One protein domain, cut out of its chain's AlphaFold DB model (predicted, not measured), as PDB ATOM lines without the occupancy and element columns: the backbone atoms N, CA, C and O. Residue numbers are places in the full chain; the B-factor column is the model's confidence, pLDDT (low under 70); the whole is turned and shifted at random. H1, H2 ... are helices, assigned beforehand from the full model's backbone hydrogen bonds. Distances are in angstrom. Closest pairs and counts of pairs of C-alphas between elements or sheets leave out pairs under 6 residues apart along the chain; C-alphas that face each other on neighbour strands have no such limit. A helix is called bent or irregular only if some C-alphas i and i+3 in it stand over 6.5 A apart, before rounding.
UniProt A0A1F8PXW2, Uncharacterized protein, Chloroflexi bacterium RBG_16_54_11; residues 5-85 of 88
ATOM      1  N   ILE A   5      34.492 -31.565  51.683       62.50
ATOM      2  CA  ILE A   5      34.220 -32.893  51.132       62.50
ATOM      3  C   ILE A   5      32.736 -33.091  50.773       62.50
ATOM      4  O   ILE A   5      32.440 -33.721  49.759       62.50
ATOM      5  N   SER A   6      31.782 -32.521  51.524       63.88
ATOM      6  CA  SER A   6      30.349 -32.677  51.202       63.88
ATOM      7  C   SER A   6      29.936 -31.862  49.971       63.88
ATOM      8  O   SER A   6      29.083 -32.294  49.196       63.88
ATOM      9  N   LYS A   7      30.549 -30.686  49.770       70.88
ATOM     10  CA  LYS A   7      30.324 -29.847  48.578       70.88
ATOM     11  C   LYS A   7      30.886 -30.525  47.334       70.88
ATOM     12  O   LYS A   7      30.210 -30.566  46.311       70.88
ATOM     13  N   LEU A   8      32.074 -31.116  47.469       76.12
ATOM     14  CA  LEU A   8      32.722 -31.868  46.402       76.12
ATOM     15  C   LEU A   8      31.900 -33.106  46.006       76.12
ATOM     16  O   LEU A   8      31.629 -33.299  44.827       76.12
ATOM     17  N   GLY A   9      31.395 -33.879  46.976       72.38
ATOM     18  CA  GLY A   9      30.509 -35.016  46.695       72.38
ATOM     19  C   GLY A   9      29.228 -34.617  45.953       72.38
ATOM     20  O   GLY A   9      28.824 -35.288  45.006       72.38
ATOM     21  N   ARG A  10      28.623 -33.476  46.316       77.81
ATOM     22  CA  ARG A  10      27.425 -32.964  45.633       77.81
ATOM     23  C   ARG A  10      27.718 -32.511  44.198       77.81
ATOM     24  O   ARG A  10      26.896 -32.746  43.321       77.81
ATOM     25  N   PHE A  11      28.880 -31.908  43.948       80.31
ATOM     26  CA  PHE A  11      29.321 -31.536  42.600       80.31
ATOM     27  C   PHE A  11      29.505 -32.767  41.698       80.31
ATOM     28  O   PHE A  11      28.933 -32.821  40.612       80.31
ATOM     29  N   PHE A  12      30.208 -33.794  42.188       79.75
ATOM     30  CA  PHE A  12      30.377 -35.064  41.471       79.75
ATOM     31  C   PHE A  12      29.044 -35.781  41.215       79.75
ATOM     32  O   PHE A  12      28.851 -36.345  40.141       79.75
ATOM     33  N   PHE A  13      28.102 -35.719  42.162       81.25
ATOM     34  CA  PHE A  13      26.756 -36.261  41.977       81.25
ATOM     35  C   PHE A  13      26.006 -35.578  40.824       81.25
ATOM     36  O   PHE A  13      25.457 -36.269  39.970       81.25
ATOM     37  N   PHE A  14      26.002 -34.240  40.769       83.19
ATOM     38  CA  PHE A  14      25.339 -33.508  39.683       83.19
ATOM     39  C   PHE A  14      25.987 -33.778  38.326       83.19
ATOM     40  O   PHE A  14      25.269 -33.985  37.355       83.19
ATOM     41  N   ILE A  15      27.320 -33.840  38.261       84.19
ATOM     42  CA  ILE A  15      28.034 -34.218  37.035       84.19
ATOM     43  C   ILE A  15      27.624 -35.620  36.583       84.19
ATOM     44  O   ILE A  15      27.214 -35.788  35.439       84.19
ATOM     45  N   GLY A  16      27.670 -36.616  37.476       80.75
ATOM     46  CA  GLY A  16      27.264 -37.985  37.152       80.75
ATOM     47  C   GLY A  16      25.806 -38.074  36.693       80.75
ATOM     48  O   GLY A  16      25.508 -38.777  35.731       80.75
ATOM     49  N   LEU A  17      24.907 -37.317  37.331       85.00
ATOM     50  CA  LEU A  17      23.495 -37.244  36.955       85.00
ATOM     51  C   LEU A  17      23.307 -36.642  35.556       85.00
ATOM     52  O   LEU A  17      22.566 -37.201  34.754       85.00
ATOM     53  N   ILE A  18      23.998 -35.540  35.249       85.00
ATOM     54  CA  ILE A  18      23.948 -34.903  33.925       85.00
ATOM     55  C   ILE A  18      24.479 -35.863  32.855       85.00
ATOM     56  O   ILE A  18      23.832 -36.022  31.825       85.00
ATOM     57  N   LEU A  19      25.600 -36.551  33.105       80.38
ATOM     58  CA  LEU A  19      26.131 -37.557  32.176       80.38
ATOM     59  C   LEU A  19      25.123 -38.682  31.908       80.38
ATOM     60  O   LEU A  19      24.971 -39.100  30.763       80.38
ATOM     61  N   LEU A  20      24.418 -39.151  32.940       79.44
ATOM     62  CA  LEU A  20      23.383 -40.175  32.793       79.44
ATOM     63  C   LEU A  20      22.202 -39.677  31.951       79.44
ATOM     64  O   LEU A  20      21.752 -40.391  31.061       79.44
ATOM     65  N   VAL A  21      21.743 -38.442  32.170       82.81
ATOM     66  CA  VAL A  21      20.683 -37.826  31.352       82.81
ATOM     67  C   VAL A  21      21.116 -37.685  29.890       82.81
ATOM     68  O   VAL A  21      20.342 -38.018  28.995       82.81
ATOM     69  N   VAL A  22      22.354 -37.251  29.633       79.44
ATOM     70  CA  VAL A  22      22.908 -37.157  28.272       79.44
ATOM     71  C   VAL A  22      22.989 -38.536  27.615       79.44
ATOM     72  O   VAL A  22      22.622 -38.666  26.453       79.44
ATOM     73  N   PHE A  23      23.400 -39.576  28.348       75.31
ATOM     74  CA  PHE A  23      23.400 -40.946  27.831       75.31
ATOM     75  C   PHE A  23      21.996 -41.394  27.407       75.31
ATOM     76  O   PHE A  23      21.835 -41.848  26.281       75.31
ATOM     77  N   PHE A  24      20.980 -41.208  28.255       77.12
ATOM     78  CA  PHE A  24      19.595 -41.550  27.905       77.12
ATOM     79  C   PHE A  24      19.080 -40.761  26.691       77.12
ATOM     80  O   PHE A  24      18.306 -41.291  25.899       77.12
ATOM     81  N   ALA A  25      19.518 -39.512  26.514       76.00
ATOM     82  CA  ALA A  25      19.177 -38.718  25.335       76.00
ATOM     83  C   ALA A  25      19.858 -39.231  24.051       76.00
ATOM     84  O   ALA A  25      19.251 -39.188  22.985       76.00
ATOM     85  N   VAL A  26      21.099 -39.724  24.146       70.81
ATOM     86  CA  VAL A  26      21.859 -40.290  23.014       70.81
ATOM     87  C   VAL A  26      21.404 -41.714  22.672       70.81
ATOM     88  O   VAL A  26      21.387 -42.077  21.500       70.81
ATOM     89  N   ASP A  27      20.983 -42.506  23.659       69.62
ATOM     90  CA  ASP A  27      20.461 -43.869  23.475       69.62
ATOM     91  C   ASP A  27      19.234 -43.905  22.544       69.62
ATOM     92  O   ASP A  27      19.116 -44.774  21.678       69.62
ATOM     93  N   GLN A  28      18.392 -42.867  22.614       64.50
ATOM     94  CA  GLN A  28      17.248 -42.666  21.713       64.50
ATOM     95  C   GLN A  28      17.655 -42.581  20.226       64.50
ATOM     96  O   GLN A  28      16.823 -42.808  19.351       64.50
ATOM     97  N   ALA A  29      18.923 -42.281  19.923       66.75
ATOM     98  CA  ALA A  29      19.453 -42.166  18.565       66.75
ATOM     99  C   ALA A  29      20.017 -43.487  17.994       66.75
ATOM    100  O   ALA A  29      20.730 -43.451  16.994       66.75
ATOM    101  N   GLN A  30      19.727 -44.648  18.607       62.97
ATOM    102  CA  GLN A  30      20.139 -45.995  18.148       62.97
ATOM    103  C   GLN A  30      21.665 -46.236  18.098       62.97
ATOM    104  O   GLN A  30      22.119 -47.281  17.632       62.97
ATOM    105  N   HIS A  31      22.466 -45.316  18.646       61.28
ATOM    106  CA  HIS A  31      23.908 -45.462  18.842       61.28
ATOM    107  C   HIS A  31      24.234 -45.467  20.344       61.28
ATOM    108  O   HIS A  31      24.749 -44.473  20.869       61.28
ATOM    109  N   PRO A  32      23.934 -46.563  21.066       62.59
ATOM    110  CA  PRO A  32      24.195 -46.652  22.494       62.59
ATOM    111  C   PRO A  32      25.703 -46.661  22.747       62.59
ATOM    112  O   PRO A  32      26.389 -47.679  22.650       62.59
ATOM    113  N   ALA A  33      26.245 -45.499  23.091       66.62
ATOM    114  CA  ALA A  33      27.619 -45.371  23.539       66.62
ATOM    115  C   ALA A  33      27.697 -45.781  25.019       66.62
ATOM    116  O   ALA A  33      27.764 -44.944  25.921       66.62
ATOM    117  N   TYR A  34      27.687 -47.097  25.261       69.00
ATOM    118  CA  TYR A  34      27.729 -47.728  26.591       69.00
ATOM    119  C   TYR A  34      28.871 -47.220  27.491       69.00
ATOM    120  O   TYR A  34      28.778 -47.295  28.716       69.00
ATOM    121  N   GLY A  35      29.933 -46.653  26.905       72.06
ATOM    122  CA  GLY A  35      31.017 -46.003  27.641       72.06
ATOM    123  C   GLY A  35      30.547 -44.834  28.515       72.06
ATOM    124  O   GLY A  35      30.990 -44.716  29.657       72.06
ATOM    125  N   TYR A  36      29.604 -44.016  28.040       70.62
ATOM    126  CA  TYR A  36      29.067 -42.897  28.825       70.62
ATOM    127  C   TYR A  36      28.145 -43.366  29.947       70.62
ATOM    128  O   TYR A  36      28.147 -42.768  31.021       70.62
ATOM    129  N   PHE A  37      27.417 -44.466  29.740       73.00
ATOM    130  CA  PHE A  37      26.627 -45.091  30.796       73.00
ATOM    131  C   PHE A  37      27.519 -45.639  31.907       73.00
ATOM    132  O   PHE A  37      27.328 -45.298  33.072       73.00
ATOM    133  N   CYS A  38      28.533 -46.434  31.553       79.38
ATOM    134  CA  CYS A  38      29.448 -47.027  32.527       79.38
ATOM    135  C   CYS A  38      30.252 -45.948  33.270       79.38
ATOM    136  O   CYS A  38      30.321 -45.958  34.499       79.38
ATOM    137  N   GLY A  39      30.795 -44.965  32.543       79.69
ATOM    138  CA  GLY A  39      31.515 -43.836  33.133       79.69
ATOM    139  C   GLY A  39      30.618 -42.968  34.020       79.69
ATOM    140  O   GLY A  39      30.973 -42.675  35.162       79.69
ATOM    141  N   GLY A  40      29.423 -42.616  33.537       77.94
ATOM    142  CA  GLY A  40      28.432 -41.847  34.287       77.94
ATOM    143  C   GLY A  40      27.984 -42.561  35.562       77.94
ATOM    144  O   GLY A  40      27.983 -41.952  36.630       77.94
ATOM    145  N   ALA A  41      27.692 -43.862  35.488       81.19
ATOM    146  CA  ALA A  41      27.296 -44.673  36.636       81.19
ATOM    147  C   ALA A  41      28.401 -44.747  37.699       81.19
ATOM    148  O   ALA A  41      28.126 -44.526  38.880       81.19
ATOM    149  N   VAL A  42      29.656 -44.986  37.300       85.00
ATOM    150  CA  VAL A  42      30.798 -45.017  38.230       85.00
ATOM    151  C   VAL A  42      30.981 -43.662  38.912       85.00
ATOM    152  O   VAL A  42      31.113 -43.609  40.134       85.00
ATOM    153  N   VAL A  43      30.923 -42.561  38.155       82.88
ATOM    154  CA  VAL A  43      31.049 -41.197  38.694       82.88
ATOM    155  C   VAL A  43      29.908 -40.868  39.658       82.88
ATOM    156  O   VAL A  43      30.150 -40.292  40.721       82.88
ATOM    157  N   LEU A  44      28.676 -41.268  39.339       82.12
ATOM    158  CA  LEU A  44      27.509 -41.027  40.187       82.12
ATOM    159  C   LEU A  44      27.609 -41.834  41.492       82.12
ATOM    160  O   LEU A  44      27.426 -41.274  42.576       82.12
ATOM    161  N   ILE A  45      27.999 -43.112  41.420       82.19
ATOM    162  CA  ILE A  45      28.255 -43.952  42.601       82.19
ATOM    163  C   ILE A  45      29.354 -43.330  43.472       82.19
ATOM    164  O   ILE A  45      29.167 -43.197  44.685       82.19
ATOM    165  N   LEU A  46      30.465 -42.887  42.874       80.38
ATOM    166  CA  LEU A  46      31.544 -42.216  43.600       80.38
ATOM    167  C   LEU A  46      31.036 -40.943  44.293       80.38
ATOM    168  O   LEU A  46      31.277 -40.748  45.484       80.38
ATOM    169  N   GLY A  47      30.271 -40.112  43.579       76.81
ATOM    170  CA  GLY A  47      29.656 -38.894  44.111       76.81
ATOM    171  C   GLY A  47      28.763 -39.170  45.322       76.81
ATOM    172  O   GLY A  47      28.906 -38.514  46.356       76.81
ATOM    173  N   VAL A  48      27.909 -40.198  45.252       77.06
ATOM    174  CA  VAL A  48      27.051 -40.625  46.374       77.06
ATOM    175  C   VAL A  48      27.884 -41.105  47.563       77.06
ATOM    176  O   VAL A  48      27.579 -40.756  48.708       77.06
ATOM    177  N   LEU A  49      28.942 -41.885  47.327       77.75
ATOM    178  CA  LEU A  49      29.820 -42.378  48.391       77.75
ATOM    179  C   LEU A  49      30.560 -41.235  49.095       77.75
ATOM    180  O   LEU A  49      30.596 -41.200  50.329       77.75
ATOM    181  N   LEU A  50      31.092 -40.270  48.341       72.75
ATOM    182  CA  LEU A  50      31.728 -39.074  48.898       72.75
ATOM    183  C   LEU A  50      30.722 -38.212  49.669       72.75
ATOM    184  O   LEU A  50      31.034 -37.724  50.754       72.75
ATOM    185  N   MET A  51      29.497 -38.069  49.162       66.38
ATOM    186  CA  MET A  51      28.433 -37.315  49.827       66.38
ATOM    187  C   MET A  51      27.997 -37.981  51.143       66.38
ATOM    188  O   MET A  51      27.765 -37.294  52.143       66.38
ATOM    189  N   ARG A  52      27.966 -39.320  51.188       67.75
ATOM    190  CA  ARG A  52      27.708 -40.097  52.412       67.75
ATOM    191  C   ARG A  52      28.844 -40.010  53.426       67.75
ATOM    192  O   ARG A  52      28.564 -39.849  54.609       67.75
ATOM    193  N   ARG A  53      30.105 -40.075  52.987       69.81
ATOM    194  CA  ARG A  53      31.279 -39.934  53.870       69.81
ATOM    195  C   ARG A  53      31.467 -38.512  54.391       69.81
ATOM    196  O   ARG A  53      31.905 -38.326  55.517       69.81
ATOM    197  N   GLY A  54      31.140 -37.519  53.571       60.72
ATOM    198  CA  GLY A  54      31.351 -36.110  53.872       60.72
ATOM    199  C   GLY A  54      30.227 -35.442  54.645       60.72
ATOM    200  O   GLY A  54      30.388 -34.273  54.974       60.72
ATOM    201  N   SER A  55      29.092 -36.100  54.891       57.91
ATOM    202  CA  SER A  55      27.962 -35.477  55.590       57.91
ATOM    203  C   SER A  55      28.319 -35.237  57.063       57.91
ATOM    204  O   SER A  55      28.388 -36.208  57.820       57.91
ATOM    205  N   PRO A  56      28.554 -33.978  57.500       55.81
ATOM    206  CA  PRO A  56      28.741 -33.705  58.916       55.81
ATOM    207  C   PRO A  56      27.446 -34.049  59.668       55.81
ATOM    208  O   PRO A  56      26.358 -33.948  59.084       55.81
ATOM    209  N   PRO A  57      27.526 -34.446  60.952       57.28
ATOM    210  CA  PRO A  57      26.334 -34.595  61.774       57.28
ATOM    211  C   PRO A  57      25.506 -33.296  61.691       57.28
ATOM    212  O   PRO A  57      26.096 -32.209  61.698       57.28
ATOM    213  N   PRO A  58      24.170 -33.386  61.537       58.19
ATOM    214  CA  PRO A  58      23.319 -32.217  61.345       58.19
ATOM    215  C   PRO A  58      23.588 -31.172  62.428       58.19
ATOM    216  O   PRO A  58      23.595 -31.511  63.611       58.19
ATOM    217  N   ALA A  59      23.818 -29.920  62.017       56.16
ATOM    218  CA  ALA A  59      24.025 -28.809  62.939       56.16
ATOM    219  C   ALA A  59      22.853 -28.717  63.929       56.16
ATOM    220  O   ALA A  59      21.695 -28.909  63.539       56.16
ATOM    221  N   GLU A  60      23.175 -28.444  65.196       52.28
ATOM    222  CA  GLU A  60      22.220 -28.340  66.298       52.28
ATOM    223  C   GLU A  60      21.133 -27.311  65.983       52.28
ATOM    224  O   GLU A  60      21.279 -26.112  66.193       52.28
ATOM    225  N   SER A  61      20.007 -27.790  65.464       52.41
ATOM    226  CA  SER A  61      18.780 -27.016  65.385       52.41
ATOM    227  C   SER A  61      17.845 -27.556  66.458       52.41
ATOM    228  O   SER A  61      17.361 -28.688  66.392       52.41
ATOM    229  N   LEU A  62      17.598 -26.721  67.469       55.88
ATOM    230  CA  LEU A  62      16.764 -26.984  68.650       55.88
ATOM    231  C   LEU A  62      15.372 -27.576  68.332       55.88
ATOM    232  O   LEU A  62      14.754 -28.197  69.192       55.88
ATOM    233  N   ARG A  63      14.891 -27.443  67.089       65.12
ATOM    234  CA  ARG A  63      13.571 -27.904  66.621       65.12
ATOM    235  C   ARG A  63      13.483 -29.411  66.339       65.12
ATOM    236  O   ARG A  63      12.387 -29.957  66.348       65.12
ATOM    237  N   PHE A  64      14.604 -30.105  66.130       60.62
ATOM    238  CA  PHE A  64      14.619 -31.504  65.664       60.62
ATOM    239  C   PHE A  64      15.125 -32.518  66.706       60.62
ATOM    240  O   PHE A  64      15.595 -33.606  66.361       60.62
ATOM    241  N   ARG A  65      14.999 -32.199  68.003       65.75
ATOM    242  CA  ARG A  65      15.472 -33.053  69.111       65.75
ATOM    243  C   ARG A  65      14.812 -34.440  69.126       65.75
ATOM    244  O   ARG A  65      15.472 -35.438  69.404       65.75
ATOM    245  N   THR A  66      13.527 -34.518  68.788       69.94
ATOM    246  CA  THR A  66      12.734 -35.761  68.824       69.94
ATOM    247  C   THR A  66      13.070 -36.696  67.661       69.94
ATOM    248  O   THR A  66      13.282 -37.891  67.857       69.94
ATOM    249  N   LEU A  67      13.215 -36.138  66.455       70.12
ATOM    250  CA  LEU A  67      13.591 -36.886  65.249       70.12
ATOM    251  C   LEU A  67      15.011 -37.465  65.341       70.12
ATOM    252  O   LEU A  67      15.289 -38.514  64.758       70.12
ATOM    253  N   ARG A  68      15.900 -36.820  66.108       65.12
ATOM    254  CA  ARG A  68      17.240 -37.336  66.407       65.12
ATOM    255  C   ARG A  68      17.201 -38.571  67.307       65.12
ATOM    256  O   ARG A  68      17.791 -39.580  66.932       65.12
ATOM    257  N   ARG A  69      16.469 -38.522  68.427       70.06
ATOM    258  CA  ARG A  69      16.337 -39.673  69.344       70.06
ATOM    259  C   ARG A  69      15.820 -40.912  68.619       70.06
ATOM    260  O   ARG A  69      16.352 -41.999  68.802       70.06
ATOM    261  N   TRP A  70      14.839 -40.737  67.734       75.94
ATOM    262  CA  TRP A  70      14.299 -41.845  66.948       75.94
ATOM    263  C   TRP A  70      15.336 -42.458  65.990       75.94
ATOM    264  O   TRP A  70      15.406 -43.675  65.833       75.94
ATOM    265  N   ARG A  71      16.192 -41.628  65.381       74.12
ATOM    266  CA  ARG A  71      17.236 -42.085  64.453       74.12
ATOM    267  C   ARG A  71      18.415 -42.757  65.167       74.12
ATOM    268  O   ARG A  71      18.963 -43.717  64.632       74.12
ATOM    269  N   GLU A  72      18.793 -42.275  66.350       76.38
ATOM    270  CA  GLU A  72      19.808 -42.908  67.207       76.38
ATOM    271  C   GLU A  72      19.332 -44.293  67.672       76.38
ATOM    272  O   GLU A  72      20.034 -45.275  67.440       76.38
ATOM    273  N   GLN A  73      18.081 -44.409  68.134       76.31
ATOM    274  CA  GLN A  73      17.475 -45.698  68.500       76.31
ATOM    275  C   GLN A  73      17.406 -46.686  67.327       76.31
ATOM    276  O   GLN A  73      17.634 -47.880  67.496       76.31
ATOM    277  N   GLN A  74      17.106 -46.215  66.113       76.12
ATOM    278  CA  GLN A  74      17.130 -47.057  64.910       76.12
ATOM    279  C   GLN A  74      18.542 -47.573  64.603       76.12
ATOM    280  O   GLN A  74      18.707 -48.718  64.186       76.12
ATOM    281  N   LYS A  75      19.572 -46.745  64.812       76.75
ATOM    282  CA  LYS A  75      20.971 -47.110  64.565       76.75
ATOM    283  C   LYS A  75      21.469 -48.139  65.585       76.75
ATOM    284  O   LYS A  75      22.133 -49.092  65.190       76.75
ATOM    285  N   GLU A  76      21.087 -47.980  66.849       75.06
ATOM    286  CA  GLU A  76      21.352 -48.943  67.926       75.06
ATOM    287  C   GLU A  76      20.645 -50.274  67.667       75.06
ATOM    288  O   GLU A  76      21.303 -51.309  67.635       75.06
ATOM    289  N   ARG A  77      19.350 -50.253  67.328       73.62
ATOM    290  CA  ARG A  77      18.591 -51.460  66.950       73.62
ATOM    291  C   ARG A  77      19.211 -52.198  65.770       73.62
ATOM    292  O   ARG A  77      19.206 -53.423  65.723       73.62
ATOM    293  N   LYS A  78      19.742 -51.459  64.791       73.81
ATOM    294  CA  LYS A  78      20.407 -52.050  63.625       73.81
ATOM    295  C   LYS A  78      21.761 -52.658  63.998       73.81
ATOM    296  O   LYS A  78      22.077 -53.716  63.475       73.81
ATOM    297  N   ALA A  79      22.511 -52.036  64.911       74.31
ATOM    298  CA  ALA A  79      23.768 -52.567  65.436       74.31
ATOM    299  C   ALA A  79      23.559 -53.789  66.349       74.31
ATOM    300  O   ALA A  79      24.344 -54.725  66.292       74.31
ATOM    301  N   GLU A  80      22.492 -53.826  67.151       69.38
ATOM    302  CA  GLU A  80      22.121 -55.018  67.927       69.38
ATOM    303  C   GLU A  80      21.686 -56.172  67.024       69.38
ATOM    304  O   GLU A  80      22.063 -57.317  67.257       69.38
ATOM    305  N   ARG A  81      20.940 -55.879  65.955       67.31
ATOM    306  CA  ARG A  81      20.532 -56.888  64.971       67.31
ATOM    307  C   ARG A  81      21.719 -57.440  64.169       67.31
ATOM    308  O   ARG A  81      21.697 -58.607  63.803       67.31
ATOM    309  N   ASP A  82      22.745 -56.622  63.942       66.50
ATOM    310  CA  ASP A  82      24.009 -56.995  63.287       66.50
ATOM    311  C   ASP A  82      25.005 -57.693  64.236       66.50
ATOM    312  O   ASP A  82      25.926 -58.358  63.779       66.50
ATOM    313  N   LYS A  83      24.797 -57.598  65.559       61.25
ATOM    314  CA  LYS A  83      25.496 -58.395  66.589       61.25
ATOM    315  C   LYS A  83      24.777 -59.700  66.953       61.25
ATOM    316  O   LYS A  83      25.361 -60.534  67.634       61.25
ATOM    317  N   LYS A  84      23.537 -59.883  66.488       62.00
ATOM    318  CA  LYS A  84      22.755 -61.127  66.584       62.00
ATOM    319  C   LYS A  84      22.777 -62.048  65.335       62.00
ATOM    320  O   LYS A  84      21.814 -62.797  65.169       62.00
ATOM    321  N   PRO A  85      23.768 -62.053  64.418       56.12
ATOM    322  CA  PRO A  85      23.798 -63.063  63.379       56.12
ATOM    323  C   PRO A  85      24.406 -64.347  63.958       56.12
ATOM    324  O   PRO A  85      25.564 -64.350  64.363       56.12
TER     325      PRO A  85
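Overview. This is residues 5 to 85 of the 88 residues of an uncharacterized protein of Chloroflexi bacterium RBG_16_54_11 (UniProt A0A1F8PXW2). A long helical hairpin, H1 and H2 side by side, is followed by a third long helix, H3, which is set crosswise beyond the hairpin's open end and packs on neither of the other two. The hairpin makes most of the length, and residues 59 to 67 and 69 to 85, with most of H3 among them, stick out from it as a free arm. The printed part has 81 residues with three named helices, in the order H1, H2, H3 along the chain, and no named strand; its class is all helix. The whole is extended, with a radius of gyration of the C-alphas of 18.7 A, and the C-alphas span 51 by 36 by 20 A along their three main axes.

Arrangement. The longest helix by residues is H1, residues 5 to 27, with 23 residues. H1 touches H2, residues 34 to 54, with 52 pairs of C-alphas within 8 A. Their closest C-alphas are those of Gly 16 and Leu 44, 4.3 A apart. The two helices run opposite ways at a shallow tilt of 21 degrees, and their centres are 7.7 A apart. They form a helical hairpin, two helices that follow each other in the chain, touch and run opposite ways. H3, residues 62 to 83, touches no helix. H1 and H3 are apart, with no C-alpha of the one within 8 A of the other. H2 and H3 are apart by the same test, though they follow each other in the chain. Residues 59 to 67, of which 62 to 67 belong to H3, stand free, with no C-alpha 8 or more residues away along the chain within 10 A. Residues 69 to 85, of which 69 to 83 belong to H3, stand free as well. In H1 and H2 every pair of O i and N i+4 is within hydrogen-bond range; in H3 it is 16 of 18 pairs.

Along the chain. H1 begins at C-alpha 5, at (34.220, -32.893, 51.132), and measures 32.8 A from first to last C-alpha, ending at Asp 27. H2 runs from Tyr 34, with its C-alpha at (27.729, -47.728, 26.591), to Gly 54, and measures 29.9 A. Along H1 the z coordinate falls, from 51.132 at C-alpha 5 to 23.475 at C-alpha 27, and along H2 it rises, from 26.591 at C-alpha 34 to 53.872 at C-alpha 54. H3 runs from Leu 62 to Lys 83, measures 32.7 A and ends at C-alpha 83, at (25.496, -58.395, 66.589). H3 is irregular: C-alphas 63 and 66 are 8.2 A apart, against about 5 A in a regular helix. H3 also has a kink of 27 degrees near residue 69.

Size, cuts and confidence. The two C-alphas farthest apart are those of Gln 30 and Leu 62, at 54.1 A. From the first to the last printed C-alpha, Ile 5 to Pro 85, it is 34.2 A. Without the stretches that stand free, the body has 55 residues, spans 48 by 19 by 15 A and has a radius of gyration of 13.5 A. The printed part has no cut. The link from H1 to H2, 6 residues, is short, and the link from H2 to H3, 7 residues, is short too. The mean pLDDT of the printed part is 71.5. It is under 70 at 33 residues: 5 to 6, 27 to 34, 51 to 66, 68 and 80 to 85.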